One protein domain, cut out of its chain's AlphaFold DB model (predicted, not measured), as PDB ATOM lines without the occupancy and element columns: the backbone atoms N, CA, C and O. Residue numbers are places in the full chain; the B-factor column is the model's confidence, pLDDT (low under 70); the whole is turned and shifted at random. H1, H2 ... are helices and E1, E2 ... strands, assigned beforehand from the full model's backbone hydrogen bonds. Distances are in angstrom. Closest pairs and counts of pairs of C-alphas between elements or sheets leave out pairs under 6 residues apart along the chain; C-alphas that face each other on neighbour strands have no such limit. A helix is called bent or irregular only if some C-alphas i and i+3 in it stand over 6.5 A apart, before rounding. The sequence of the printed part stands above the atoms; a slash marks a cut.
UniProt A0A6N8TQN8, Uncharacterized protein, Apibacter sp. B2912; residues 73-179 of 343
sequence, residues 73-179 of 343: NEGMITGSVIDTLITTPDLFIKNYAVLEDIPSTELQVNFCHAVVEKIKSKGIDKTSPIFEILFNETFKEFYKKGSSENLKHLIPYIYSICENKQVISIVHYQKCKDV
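What this domain is: This is residues 73 to 179 of the 343 residues of an uncharacterized protein of Apibacter sp. B2912 (UniProt A0A6N8TQN8). Two groups of three helices, H1, H2 and H6 towards one end and H3, H4 and H5 towards the other, are joined by a small two-stranded parallel sheet, E1 and E2, between them. The 107 printed residues run H1, H2, E1, H3, H4, H5, E2, H6, mostly helix. The whole is elongated, 43 by 27 by 20 A, and only just compact, close to loose, with a radius of gyration of the C-alphas of 15.3 A.

Where its parts are: Find C-alpha 74 at (179.416, 175.485, 235.764); there H1 begins, residues 74 to 87, 19.7 A long. H2 is 89 to 95, E1 96 to 99, H3 106 to 122, 24.3 A, and H4 129 to 142, 20.9 A. H5 is 148 to 162, 19.4 A, E2 166 to 169, and H6 170 to 179, ending at C-alpha 179, (193.598, 175.800, 229.528). H2 and H5 are irregular: C-alphas 90 and 93 are 7.0 A apart, 150 and 153 7.4 A.

How they stand to each other: H1 touches H6 at a steep tilt of 57 degrees, closest at C-alphas 82 and 176, 5.5 A. H1 and H2 form a helical hairpin. Look next at E1 and E2: N 97 and O 166 are 3.0 A apart. With H3, H4 and H5 between them in the chain, they make a strand-helix-strand unit, two parallel neighbours joined through helices. H3 and H4 form a helical hairpin; H3 touches H5, closest at C-alphas 112 and 158, 5.9 A. Every O i to N i+4 pair is within hydrogen-bond range in H1, H3 and H6; in H4 9 of 10, in H2 1 of 3 and in H5 5 of 11, where i+3 pairs number 3 of 4 and 10 of 12.

The domain as a whole: The C-alphas of Thr 87 and Lys 145 are farthest apart, 46.8 A. The printed part has no cut and no long link; no printed residue is under 70.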
ATOM      1  N   ASN A  73     177.670 174.128 240.159       87.50
ATOM      2  CA  ASN A  73     177.600 175.200 239.161       87.50
ATOM      3  C   ASN A  73     178.650 174.973 238.059       87.50
ATOM      4  O   ASN A  73     179.592 174.212 238.266       87.50
ATOM      5  N   GLU A  74     178.511 175.648 236.917       87.50
ATOM      6  CA  GLU A  74     179.416 175.485 235.764       87.50
ATOM      7  C   GLU A  74     180.891 175.746 236.102       87.50
ATOM      8  O   GLU A  74     181.764 175.024 235.628       87.50
ATOM      9  N   GLY A  75     181.184 176.714 236.977       89.38
ATOM     10  CA  GLY A  75     182.556 176.998 237.409       89.38
ATOM     11  C   GLY A  75     183.190 175.839 238.189       89.38
ATOM     12  O   GLY A  75     184.356 175.519 237.979       89.38
ATOM     13  N   MET A  76     182.417 175.152 239.038       90.56
ATOM     14  CA  MET A  76     182.869 173.940 239.735       90.56
ATOM     15  C   MET A  76     183.114 172.781 238.767       90.56
ATOM     16  O   MET A  76     184.057 172.020 238.966       90.56
ATOM     17  N   ILE A  77     182.278 172.650 237.732       92.81
ATOM     18  CA  ILE A  77     182.460 171.646 236.675       92.81
ATOM     19  C   ILE A  77     183.753 171.928 235.910       92.81
ATOM     20  O   ILE A  77     184.592 171.042 235.808       92.81
ATOM     21  N   THR A  78     183.935 173.172 235.463       95.38
ATOM     22  CA  THR A  78     185.126 173.630 234.733       95.38
ATOM     23  C   THR A  78     186.396 173.329 235.525       95.38
ATOM     24  O   THR A  78     187.286 172.643 235.031       95.38
ATOM     25  N   GLY A  79     186.446 173.756 236.794       95.12
ATOM     26  CA  GLY A  79     187.595 173.497 237.660       95.12
ATOM     27  C   GLY A  79     187.861 172.004 237.866       95.12
ATOM     28  O   GLY A  79     189.007 171.588 237.792       95.12
ATOM     29  N   SER A  80     186.819 171.183 238.049       95.88
ATOM     30  CA  SER A  80     186.981 169.729 238.243       95.88
ATOM     31  C   SER A  80     187.483 169.017 236.983       95.88
ATOM     32  O   SER A  80     188.257 168.065 237.077       95.88
ATOM     33  N   VAL A  81     187.044 169.466 235.803       97.50
ATOM     34  CA  VAL A  81     187.509 168.944 234.512       97.50
ATOM     35  C   VAL A  81     188.985 169.275 234.315       97.50
ATOM     36  O   VAL A  81     189.762 168.366 234.041       97.50
ATOM     37  N   ILE A  82     189.373 170.542 234.493       97.69
ATOM     38  CA  ILE A  82     190.766 170.981 234.329       97.69
ATOM     39  C   ILE A  82     191.674 170.282 235.351       97.69
ATOM     40  O   ILE A  82     192.695 169.719 234.965       97.69
ATOM     41  N   ASP A  83     191.264 170.217 236.621       96.75
ATOM     42  CA  ASP A  83     191.975 169.477 237.671       96.75
ATOM     43  C   ASP A  83     192.183 168.002 237.296       96.75
ATOM     44  O   ASP A  83     193.291 167.485 237.413       96.75
ATOM     45  N   THR A  84     191.154 167.329 236.769       97.69
ATOM     46  CA  THR A  84     191.287 165.931 236.326       97.69
ATOM     47  C   THR A  84     192.270 165.806 235.163       97.69
ATOM     48  O   THR A  84     193.095 164.900 235.168       97.69
ATOM     49  N   LEU A  85     192.205 166.704 234.175       97.94
ATOM     50  CA  LEU A  85     193.097 166.681 233.011       97.94
ATOM     51  C   LEU A  85     194.568 166.898 233.389       97.94
ATOM     52  O   LEU A  85     195.439 166.301 232.766       97.94
ATOM     53  N   ILE A  86     194.831 167.714 234.411       96.69
ATOM     54  CA  ILE A  86     196.185 167.977 234.909       96.69
ATOM     55  C   ILE A  86     196.676 166.829 235.796       96.69
ATOM     56  O   ILE A  86     197.785 166.337 235.616       96.69
ATOM     57  N   THR A  87     195.868 166.414 236.772       96.19
ATOM     58  CA  THR A  87     196.349 165.591 237.894       96.19
ATOM     59  C   THR A  87     196.110 164.095 237.712       96.19
ATOM     60  O   THR A  87     196.889 163.281 238.198       96.19
ATOM     61  N   THR A  88     195.019 163.710 237.046       96.06
ATOM     62  CA  THR A  88     194.595 162.306 236.881       96.06
ATOM     63  C   THR A  88     193.949 162.071 235.507       96.06
ATOM     64  O   THR A  88     192.785 161.654 235.418       96.06
ATOM     65  N   PRO A  89     194.667 162.355 234.400       96.38
ATOM     66  CA  PRO A  89     194.098 162.310 233.052       96.38
ATOM     67  C   PRO A  89     193.576 160.918 232.662       96.38
ATOM     68  O   PRO A  89     192.615 160.802 231.902       96.38
ATOM     69  N   ASP A  90     194.148 159.852 233.222       96.50
ATOM     70  CA  ASP A  90     193.701 158.469 233.045       96.50
ATOM     71  C   ASP A  90     192.284 158.220 233.596       96.50
ATOM     72  O   ASP A  90     191.527 157.409 233.055       96.50
ATOM     73  N   LEU A  91     191.873 158.967 234.627       95.94
ATOM     74  CA  LEU A  91     190.534 158.885 235.212       95.94
ATOM     75  C   LEU A  91     189.492 159.701 234.441       95.94
ATOM     76  O   LEU A  91     188.295 159.592 234.730       95.94
ATOM     77  N   PHE A  92     189.900 160.486 233.442       96.81
ATOM     78  CA  PHE A  92     188.995 161.369 232.717       96.81
ATOM     79  C   PHE A  92     187.850 160.599 232.043       96.81
ATOM     80  O   PHE A  92     186.682 160.877 232.299       96.81
ATOM     81  N   ILE A  93     188.162 159.560 231.259       95.25
ATOM     82  CA  ILE A  93     187.165 158.753 230.520       95.25
ATOM     83  C   ILE A  93     186.232 157.982 231.472       95.25
ATOM     84  O   ILE A  93     185.090 157.650 231.126       95.25
ATOM     85  N   LYS A  94     186.715 157.688 232.685       95.56
ATOM     86  CA  LYS A  94     185.929 157.036 233.735       95.56
ATOM     87  C   LYS A  94     184.902 157.992 234.337       95.56
ATOM     88  O   LYS A  94     183.774 157.574 234.574       95.56
ATOM     89  N   ASN A  95     185.290 159.242 234.580       95.38
ATOM     90  CA  ASN A  95     184.474 160.213 235.308       95.38
ATOM     91  C   ASN A  95     183.603 161.080 234.389       95.38
ATOM     92  O   ASN A  95     182.540 161.534 234.814       95.38
ATOM     93  N   TYR A  96     184.023 161.291 233.140       97.25
ATOM     94  CA  TYR A  96     183.396 162.228 232.215       97.25
ATOM     95  C   TYR A  96     182.980 161.570 230.900       97.25
ATOM     96  O   TYR A  96     183.592 160.613 230.424       97.25
ATOM     97  N   ALA A  97     181.930 162.118 230.295       97.38
ATOM     98  CA  ALA A  97     181.532 161.832 228.923       97.38
ATOM     99  C   ALA A  97     181.488 163.142 228.129       97.38
ATOM    100  O   ALA A  97     180.835 164.097 228.550       97.38
ATOM    101  N   VAL A  98     182.180 163.181 226.989       97.62
ATOM    102  CA  VAL A  98     182.222 164.344 226.094       97.62
ATOM    103  C   VAL A  98     181.259 164.101 224.942       97.62
ATOM    104  O   VAL A  98     181.452 163.149 224.190       97.62
ATOM    105  N   LEU A  99     180.227 164.935 224.813       96.81
ATOM    106  CA  LEU A  99     179.180 164.778 223.800       96.81
ATOM    107  C   LEU A  99     179.015 166.049 222.957       96.81
ATOM    108  O   LEU A  99     179.207 167.160 223.450       96.81
ATOM    109  N   GLU A 100     178.641 165.889 221.690       95.12
ATOM    110  CA  GLU A 100     178.252 167.012 220.822       95.12
ATOM    111  C   GLU A 100     176.885 167.559 221.239       95.12
ATOM    112  O   GLU A 100     176.730 168.757 221.482       95.12
ATOM    113  N   ASP A 101     175.930 166.647 221.418       94.31
ATOM    114  CA  ASP A 101     174.559 166.955 221.780       94.31
ATOM    115  C   ASP A 101     174.309 166.752 223.276       94.31
ATOM    116  O   ASP A 101     174.430 165.652 223.824       94.31
ATOM    117  N   ILE A 102     173.901 167.831 223.941       94.88
ATOM    118  CA  ILE A 102     173.436 167.822 225.329       94.88
ATOM    119  C   ILE A 102     172.069 168.513 225.425       94.88
ATOM    120  O   ILE A 102     171.749 169.350 224.576       94.88
ATOM    121  N   PRO A 103     171.248 168.204 226.448       94.94
ATOM    122  CA  PRO A 103     169.980 168.894 226.665       94.94
ATOM    123  C   PRO A 103     170.168 170.419 226.707       94.94
ATOM    124  O   PRO A 103     170.930 170.926 227.527       94.94
ATOM    125  N   SER A 104     169.459 171.153 225.848       93.56
ATOM    126  CA  SER A 104     169.539 172.620 225.762       93.56
ATOM    127  C   SER A 104     168.431 173.332 226.540       93.56
ATOM    128  O   SER A 104     168.478 174.545 226.735       93.56
ATOM    129  N   THR A 105     167.424 172.586 227.000       94.06
ATOM    130  CA  THR A 105     166.274 173.114 227.741       94.06
ATOM    131  C   THR A 105     166.041 172.343 229.033       94.06
ATOM    132  O   THR A 105     166.294 171.140 229.114       94.06
ATOM    133  N   GLU A 106     165.472 173.012 230.038       94.12
ATOM    134  CA  GLU A 106     165.092 172.380 231.308       94.12
ATOM    135  C   GLU A 106     164.122 171.205 231.098       94.12
ATOM    136  O   GLU A 106     164.230 170.174 231.761       94.12
ATOM    137  N   LEU A 107     163.219 171.307 230.116       95.94
ATOM    138  CA  LEU A 107     162.297 170.225 229.774       95.94
ATOM    139  C   LEU A 107     163.033 168.975 229.270       95.94
ATOM    140  O   LEU A 107     162.689 167.864 229.669       95.94
ATOM    141  N   GLN A 108     164.059 169.140 228.429       96.38
ATOM    142  CA  GLN A 108     164.892 168.025 227.970       96.38
ATOM    143  C   GLN A 108     165.718 167.422 229.110       96.38
ATOM    144  O   GLN A 108     165.821 166.199 229.183       96.38
ATOM    145  N   VAL A 109     166.263 168.250 230.010       94.81
ATOM    146  CA  VAL A 109     166.981 167.775 231.208       94.81
ATOM    147  C   VAL A 109     166.055 166.913 232.066       94.81
ATOM    148  O   VAL A 109     166.387 165.770 232.382       94.81
ATOM    149  N   ASN A 110     164.862 167.421 232.378       96.25
ATOM    150  CA  ASN A 110     163.883 166.709 233.198       96.25
ATOM    151  C   ASN A 110     163.402 165.414 232.528       96.25
ATOM    152  O   ASN A 110     163.278 164.391 233.199       96.25
ATOM    153  N   PHE A 111     163.195 165.435 231.209       97.25
ATOM    154  CA  PHE A 111     162.887 164.236 230.432       97.25
ATOM    155  C   PHE A 111     164.003 163.185 230.546       97.25
ATOM    156  O   PHE A 111     163.725 162.037 230.888       97.25
ATOM    157  N   CYS A 112     165.266 163.568 230.326       96.25
ATOM    158  CA  CYS A 112     166.398 162.644 230.421       96.25
ATOM    159  C   CYS A 112     166.515 162.040 231.826       96.25
ATOM    160  O   CYS A 112     166.665 160.827 231.958       96.25
ATOM    161  N   HIS A 113     166.390 162.858 232.875       95.19
ATOM    162  CA  HIS A 113     166.407 162.376 234.257       95.19
ATOM    163  C   HIS A 113     165.260 161.403 234.549       95.19
ATOM    164  O   HIS A 113     165.492 160.365 235.163       95.19
ATOM    165  N   ALA A 114     164.046 161.675 234.064       95.94
ATOM    166  CA  ALA A 114     162.919 160.760 234.233       95.94
ATOM    167  C   ALA A 114     163.165 159.401 233.560       95.94
ATOM    168  O   ALA A 114     162.836 158.361 234.133       95.94
ATOM    169  N   VAL A 115     163.783 159.387 232.373       95.31
ATOM    170  CA  VAL A 115     164.185 158.136 231.711       95.31
ATOM    171  C   VAL A 115     165.227 157.391 232.554       95.31
ATOM    172  O   VAL A 115     165.052 156.201 232.813       95.31
ATOM    173  N   VAL A 116     166.272 158.077 233.036       94.44
ATOM    174  CA  VAL A 116     167.321 157.483 233.891       94.44
ATOM    175  C   VAL A 116     166.735 156.862 235.163       94.44
ATOM    176  O   VAL A 116     167.065 155.722 235.490       94.44
ATOM    177  N   GLU A 117     165.848 157.570 235.863       93.88
ATOM    178  CA  GLU A 117     165.194 157.072 237.081       93.88
ATOM    179  C   GLU A 117     164.369 155.807 236.811       93.88
ATOM    180  O   GLU A 117     164.428 154.830 237.566       93.88
ATOM    181  N   LYS A 118     163.638 155.764 235.691       93.31
ATOM    182  CA  LYS A 118     162.872 154.571 235.309       93.31
ATOM    183  C   LYS A 118     163.770 153.395 234.917       93.31
ATOM    184  O   LYS A 118     163.440 152.260 235.252       93.31
ATOM    185  N   ILE A 119     164.900 153.642 234.248       91.31
ATOM    186  CA  ILE A 119     165.900 152.604 233.948       91.31
ATOM    187  C   ILE A 119     166.436 152.000 235.247       91.31
ATOM    188  O   ILE A 119     166.409 150.780 235.411       91.31
ATOM    189  N   LYS A 120     166.879 152.851 236.183       89.19
ATOM    190  CA  LYS A 120     167.474 152.424 237.457       89.19
ATOM    191  C   LYS A 120     166.472 151.676 238.339       89.19
ATOM    192  O   LYS A 120     166.798 150.611 238.848       89.19
ATOM    193  N   SER A 121     165.250 152.189 238.476       89.38
ATOM    194  CA  SER A 121     164.209 151.573 239.316       89.38
ATOM    195  C   SER A 121     163.699 150.232 238.782       89.38
ATOM    196  O   SER A 121     163.361 149.354 239.570       89.38
ATOM    197  N   LYS A 122     163.657 150.052 237.457       87.62
ATOM    198  CA  LYS A 122     163.184 148.813 236.822       87.62
ATOM    199  C   LYS A 122     164.307 147.833 236.466       87.62
ATOM    200  O   LYS A 122     164.011 146.769 235.931       87.62
ATOM    201  N   GLY A 123     165.572 148.182 236.719       84.69
ATOM    202  CA  GLY A 123     166.723 147.355 236.343       84.69
ATOM    203  C   GLY A 123     166.800 147.079 234.838       84.69
ATOM    204  O   GLY A 123     167.189 145.988 234.429       84.69
ATOM    205  N   ILE A 124     166.366 148.034 234.008       83.69
ATOM    206  CA  ILE A 124     166.301 147.848 232.557       83.69
ATOM    207  C   ILE A 124     167.708 147.945 231.971       83.69
ATOM    208  O   ILE A 124     168.433 148.908 232.216       83.69
ATOM    209  N   ASP A 125     168.073 146.973 231.139       82.06
ATOM    210  CA  ASP A 125     169.256 147.099 230.296       82.06
ATOM    211  C   ASP A 125     169.005 148.169 229.226       82.06
ATOM    212  O   ASP A 125     168.074 148.074 228.424       82.06
ATOM    213  N   LYS A 126     169.857 149.193 229.208       75.81
ATOM    214  CA  LYS A 126     169.796 150.319 228.269       75.81
ATOM    215  C   LYS A 126     169.957 149.910 226.799       75.81
ATOM    216  O   LYS A 126     169.583 150.684 225.925       75.81
ATOM    217  N   THR A 127     170.492 148.716 226.538       78.19
ATOM    218  CA  THR A 127     170.650 148.127 225.197       78.19
ATOM    219  C   THR A 127     169.477 147.230 224.786       78.19
ATOM    220  O   THR A 127     169.404 146.776 223.644       78.19
ATOM    221  N   SER A 128     168.533 146.981 225.698       84.44
ATOM    222  CA  SER A 128     167.368 146.136 225.446       84.44
ATOM    223  C   SER A 128     166.315 146.856 224.594       84.44
ATOM    224  O   SER A 128     166.103 148.056 224.777       84.44
ATOM    225  N   PRO A 129     165.536 146.135 223.762       85.88
ATOM    226  CA  PRO A 129     164.349 146.680 223.091       85.88
ATOM    227  C   PRO A 129     163.338 147.351 224.039       85.88
ATOM    228  O   PRO A 129     162.552 148.198 223.620       85.88
ATOM    229  N   ILE A 130     163.368 147.001 225.331       88.38
ATOM    230  CA  ILE A 130     162.537 147.613 226.377       88.38
ATOM    231  C   ILE A 130     162.872 149.103 226.565       88.38
ATOM    232  O   ILE A 130     161.985 149.888 226.907       88.38
ATOM    233  N   PHE A 131     164.119 149.516 226.311       91.00
ATOM    234  CA  PHE A 131     164.534 150.915 226.415       91.00
ATOM    235  C   PHE A 131     163.747 151.817 225.457       91.00
ATOM    236  O   PHE A 131     163.247 152.854 225.882       91.00
ATOM    237  N   GLU A 132     163.572 151.409 224.199       91.06
ATOM    238  CA  GLU A 132     162.821 152.187 223.202       91.06
ATOM    239  C   GLU A 132     161.358 152.380 223.620       91.06
ATOM    240  O   GLU A 132     160.803 153.473 223.503       91.06
ATOM    241  N   ILE A 133     160.729 151.339 224.177       91.88
ATOM    242  CA  ILE A 133     159.362 151.429 224.709       91.88
ATOM    243  C   ILE A 133     159.316 152.457 225.844       91.88
ATOM    244  O   ILE A 133     158.518 153.393 225.796       91.88
ATOM    245  N   LEU A 134     160.223 152.335 226.817       93.50
ATOM    246  CA  LEU A 134     160.304 153.234 227.965       93.50
ATOM    247  C   LEU A 134     160.549 154.694 227.557       93.50
ATOM    248  O   LEU A 134     159.940 155.615 228.112       93.50
ATOM    249  N   PHE A 135     161.453 154.909 226.603       94.75
ATOM    250  CA  PHE A 135     161.797 156.224 226.077       94.75
ATOM    251  C   PHE A 135     160.573 156.875 225.421       94.75
ATOM    252  O   PHE A 135     160.229 158.017 225.732       94.75
ATOM    253  N   ASN A 136     159.856 156.118 224.585       94.19
ATOM    254  CA  ASN A 136     158.647 156.573 223.902       94.19
ATOM    255  C   ASN A 136     157.477 156.839 224.862       94.19
ATOM    256  O   ASN A 136     156.736 157.806 224.679       94.19
ATOM    257  N   GLU A 137     157.298 156.006 225.886       94.38
ATOM    258  CA  GLU A 137     156.303 156.226 226.942       94.38
ATOM    259  C   GLU A 137     156.607 157.503 227.725       94.38
ATOM    260  O   GLU A 137     155.746 158.371 227.862       94.38
ATOM    261  N   THR A 138     157.858 157.669 228.154       95.56
ATOM    262  CA  THR A 138     158.289 158.859 228.898       95.56
ATOM    263  C   THR A 138     158.185 160.119 228.038       95.56
ATOM    264  O   THR A 138     157.830 161.181 228.539       95.56
ATOM    265  N   PHE A 139     158.407 160.018 226.723       96.75
ATOM    266  CA  PHE A 139     158.210 161.146 225.814       96.75
ATOM    267  C   PHE A 139     156.760 161.641 225.847       96.75
ATOM    268  O   PHE A 139     156.530 162.843 225.965       96.75
ATOM    269  N   LYS A 140     155.780 160.730 225.807       95.56
ATOM    270  CA  LYS A 140     154.347 161.075 225.840       95.56
ATOM    271  C   LYS A 140     153.915 161.726 227.158       95.56
ATOM    272  O   LYS A 140     152.953 162.489 227.162       95.56
ATOM    273  N   GLU A 141     154.609 161.445 228.258       95.75
ATOM    274  CA  GLU A 141     154.357 162.081 229.558       95.75
ATOM    275  C   GLU A 141     154.829 163.543 229.588       95.75
ATOM    276  O   GLU A 141     154.163 164.401 230.168       95.75
ATOM    277  N   PHE A 142     155.961 163.842 228.943       95.81
ATOM    278  CA  PHE A 142     156.581 165.172 228.963       95.81
ATOM    279  C   PHE A 142     156.130 166.072 227.804       95.81
ATOM    280  O   PHE A 142     156.051 167.293 227.957       95.81
ATOM    281  N   TYR A 143     155.817 165.490 226.645       94.81
ATOM    282  CA  TYR A 143     155.535 166.215 225.410       94.81
ATOM    283  C   TYR A 143     154.130 165.899 224.891       94.81
ATOM    284  O   TYR A 143     153.804 164.773 224.528       94.81
ATOM    285  N   LYS A 144     153.292 166.939 224.784       91.44
ATOM    286  CA  LYS A 144     151.904 166.825 224.289       91.44
ATOM    287  C   LYS A 144     151.799 166.637 222.769       91.44
ATOM    288  O   LYS A 144     150.744 166.252 222.274       91.44
ATOM    289  N   LYS A 145     152.843 167.007 222.022       90.88
ATOM    290  CA  LYS A 145     152.913 166.977 220.552       90.88
ATOM    291  C   LYS A 145     154.345 166.659 220.116       90.88
ATOM    292  O   LYS A 145     155.282 166.950 220.852       90.88
ATOM    293  N   GLY A 146     154.499 166.154 218.894       91.00
ATOM    294  CA  GLY A 146     155.797 165.833 218.294       91.00
ATOM    295  C   GLY A 146     156.091 164.333 218.277       91.00
ATOM    296  O   GLY A 146     155.203 163.519 218.523       91.00
ATOM    297  N   SER A 147     157.339 163.992 217.957       93.19
ATOM    298  CA  SER A 147     157.842 162.618 217.902       93.19
ATOM    299  C   SER A 147     159.049 162.462 218.821       93.19
ATOM    300  O   SER A 147     159.890 163.361 218.886       93.19
ATOM    301  N   SER A 148     159.151 161.313 219.484       93.31
ATOM    302  CA  SER A 148     160.307 160.923 220.296       93.31
ATOM    303  C   SER A 148     161.596 160.824 219.481       93.31
ATOM    304  O   SER A 148     162.671 161.056 220.028       93.31
ATOM    305  N   GLU A 149     161.497 160.582 218.168       94.12
ATOM    306  CA  GLU A 149     162.634 160.611 217.235       94.12
ATOM    307  C   GLU A 149     163.439 161.911 217.345       94.12
ATOM    308  O   GLU A 149     164.667 161.895 217.302       94.12
ATOM    309  N   ASN A 150     162.760 163.035 217.600       93.00
ATOM    310  CA  ASN A 150     163.407 164.337 217.732       93.00
ATOM    311  C   ASN A 150     164.328 164.431 218.953       93.00
ATOM    312  O   ASN A 150     165.103 165.374 219.018       93.00
ATOM    313  N   LEU A 151     164.246 163.509 219.918       95.50
ATOM    314  CA  LEU A 151     165.079 163.492 221.126       95.50
ATOM    315  C   LEU A 151     166.090 162.341 221.149       95.50
ATOM    316  O   LEU A 151     166.833 162.221 222.120       95.50
ATOM    317  N   LYS A 152     166.165 161.506 220.104       94.88
ATOM    318  CA  LYS A 152     167.107 160.373 220.083       94.88
ATOM    319  C   LYS A 152     168.576 160.791 220.139       94.88
ATOM    320  O   LYS A 152     169.391 160.045 220.673       94.88
ATOM    321  N   HIS A 153     168.901 162.002 219.691       94.94
ATOM    322  CA  HIS A 153     170.235 162.592 219.849       94.94
ATOM    323  C   HIS A 153     170.674 162.714 221.326       94.94
ATOM    324  O   HIS A 153     171.863 162.782 221.607       94.94
ATOM    325  N   LEU A 154     169.740 162.666 222.290       96.56
ATOM    326  CA  LEU A 154     170.025 162.700 223.732       96.56
ATOM    327  C   LEU A 154     170.222 161.310 224.363       96.56
ATOM    328  O   LEU A 154     170.498 161.212 225.560       96.56
ATOM    329  N   ILE A 155     170.101 160.217 223.604       95.19
ATOM    330  CA  ILE A 155     170.338 158.861 224.129       95.19
ATOM    331  C   ILE A 155     171.762 158.706 224.710       95.19
ATOM    332  O   ILE A 155     171.877 158.207 225.834       95.19
ATOM    333  N   PRO A 156     172.842 159.183 224.052       96.06
ATOM    334  CA  PRO A 156     174.190 159.135 224.627       96.06
ATOM    335  C   PRO A 156     174.309 159.874 225.969       96.06
ATOM    336  O   PRO A 156     175.000 159.402 226.877       96.06
ATOM    337  N   TYR A 157     173.590 160.991 226.130       96.44
ATOM    338  CA  TYR A 157     173.510 161.720 227.398       96.44
ATOM    339  C   TYR A 157     172.898 160.834 228.490       96.44
ATOM    340  O   TYR A 157     173.509 160.639 229.540       96.44
ATOM    341  N   ILE A 158     171.740 160.221 228.223       95.38
ATOM    342  CA  ILE A 158     171.053 159.318 229.164       95.38
ATOM    343  C   ILE A 158     171.971 158.164 229.583       95.38
ATOM    344  O   ILE A 158     172.112 157.881 230.773       95.38
ATOM    345  N   TYR A 159     172.639 157.524 228.621       94.25
ATOM    346  CA  TYR A 159     173.548 156.410 228.895       94.25
ATOM    347  C   TYR A 159     174.725 156.812 229.781       94.25
ATOM    348  O   TYR A 159     175.092 156.048 230.676       94.25
ATOM    349  N   SER A 160     175.275 158.004 229.564       95.44
ATOM    350  CA  SER A 160     176.385 158.537 230.355       95.44
ATOM    351  C   SER A 160     175.971 158.785 231.810       95.44
ATOM    352  O   SER A 160     176.683 158.395 232.733       95.44
ATOM    353  N   ILE A 161     174.775 159.341 232.037       94.38
ATOM    354  CA  ILE A 161     174.239 159.536 233.394       94.38
ATOM    355  C   ILE A 161     173.927 158.191 234.074       94.38
ATOM    356  O   ILE A 161     174.162 158.033 235.275       94.38
ATOM    357  N   CYS A 162     173.446 157.184 233.332       92.00
ATOM    358  CA  CYS A 162     173.273 155.824 233.857       92.00
ATOM    359  C   CYS A 162     174.599 155.201 234.329       92.00
ATOM    360  O   CYS A 162     174.600 154.454 235.304       92.00
ATOM    361  N   GLU A 163     175.718 155.538 233.683       92.00
ATOM    362  CA  GLU A 163     177.075 155.135 234.086       92.00
ATOM    363  C   GLU A 163     177.653 155.990 235.225       92.00
ATOM    364  O   GLU A 163     178.788 155.776 235.641       92.00
ATOM    365  N   ASN A 164     176.872 156.935 235.760       93.00
ATOM    366  CA  ASN A 164     177.295 157.922 236.755       93.00
ATOM    367  C   ASN A 164     178.464 158.802 236.278       93.00
ATOM    368  O   ASN A 164     179.242 159.293 237.097       93.00
ATOM    369  N   LYS A 165     178.576 159.015 234.963       95.06
ATOM    370  CA  LYS A 165     179.519 159.972 234.387       95.06
ATOM    371  C   LYS A 165     178.935 161.370 234.407       95.06
ATOM    372  O   LYS A 165     177.738 161.572 234.206       95.06
ATOM    373  N   GLN A 166     179.810 162.346 234.578       94.38
ATOM    374  CA  GLN A 166     179.479 163.738 234.372       94.38
ATOM    375  C   GLN A 166     179.591 164.078 232.884       94.38
ATOM    376  O   GLN A 166     180.644 163.916 232.270       94.38
ATOM    377  N   VAL A 167     178.496 164.539 232.288       94.94
ATOM    378  CA  VAL A 167     178.479 164.890 230.865       94.94
ATOM    379  C   VAL A 167     178.943 166.328 230.670       94.94
ATOM    380  O   VAL A 167     178.466 167.232 231.358       94.94
ATOM    381  N   ILE A 168     179.832 166.540 229.704       95.69
ATOM    382  CA  ILE A 168     180.288 167.856 229.255       95.69
ATOM    383  C   ILE A 168     180.157 167.963 227.734       95.69
ATOM    384  O   ILE A 168     180.301 166.970 227.019       95.69
ATOM    385  N   SER A 169     179.869 169.162 227.223       95.94
ATOM    386  CA  SER A 169     179.838 169.367 225.774       95.94
ATOM    387  C   SER A 169     181.249 169.361 225.191       95.94
ATOM    388  O   SER A 169     182.200 169.770 225.859       95.94
ATOM    389  N   ILE A 170     181.386 168.970 223.924       96.81
ATOM    390  CA  ILE A 170     182.673 168.988 223.213       96.81
ATOM    391  C   ILE A 170     183.314 170.382 223.195       96.81
ATOM    392  O   ILE A 170     184.514 170.519 223.414       96.81
ATOM    393  N   VAL A 171     182.502 171.430 223.036       95.69
ATOM    394  CA  VAL A 171     182.971 172.824 223.047       95.69
ATOM    395  C   VAL A 171     183.513 173.209 224.424       95.69
ATOM    396  O   VAL A 171     184.538 173.879 224.520       95.69
ATOM    397  N   HIS A 172     182.837 172.802 225.500       95.69
ATOM    398  CA  HIS A 172     183.290 173.099 226.858       95.69
ATOM    399  C   HIS A 172     184.527 172.274 227.236       95.69
ATOM    400  O   HIS A 172     185.451 172.806 227.850       95.69
ATOM    401  N   TYR A 173     184.574 171.007 226.817       97.56
ATOM    402  CA  TYR A 173     185.746 170.150 226.963       97.56
ATOM    403  C   TYR A 173     186.977 170.763 226.296       97.56
ATOM    404  O   TYR A 173     188.007 170.877 226.953       97.56
ATOM    405  N   GLN A 174     186.858 171.215 225.043       98.12
ATOM    406  CA  GLN A 174     187.985 171.803 224.322       98.12
ATOM    407  C   GLN A 174     188.541 173.029 225.052       98.12
ATOM    408  O   GLN A 174     189.744 173.114 225.244       98.12
ATOM    409  N   LYS A 175     187.676 173.911 225.571       97.19
ATOM    410  CA  LYS A 175     188.118 175.056 226.386       97.19
ATOM    411  C   LYS A 175     188.907 174.625 227.622       97.19
ATOM    412  O   LYS A 175     189.952 175.195 227.911       97.19
ATOM    413  N   CYS A 176     188.408 173.628 228.354       98.06
ATOM    414  CA  CYS A 176     189.113 173.111 229.528       98.06
ATOM    415  C   CYS A 176     190.460 172.494 229.139       98.06
ATOM    416  O   CYS A 176     191.449 172.702 229.836       98.06
ATOM    417  N   LYS A 177     190.488 171.765 228.018       98.25
ATOM    418  CA  LYS A 177     191.695 171.145 227.480       98.25
ATOM    419  C   LYS A 177     192.733 172.189 227.075       98.25
ATOM    420  O   LYS A 177     193.893 172.044 227.431       98.25
ATOM    421  N   ASP A 178     192.324 173.255 226.394       98.38
ATOM    422  CA  ASP A 178     193.230 174.328 225.980       98.38
ATOM    423  C   ASP A 178     193.864 175.009 227.203       98.38
ATOM    424  O   ASP A 178     195.064 175.276 227.217       98.38
ATOM    425  N   VAL A 179     193.080 175.247 228.265       98.19
ATOM    426  CA  VAL A 179     193.598 175.800 229.528       98.19
ATOM    427  C   VAL A 179     194.573 174.828 230.199       98.19
ATOM    428  O   VAL A 179     195.647 175.256 230.623       98.19
TER     429      VAL A 179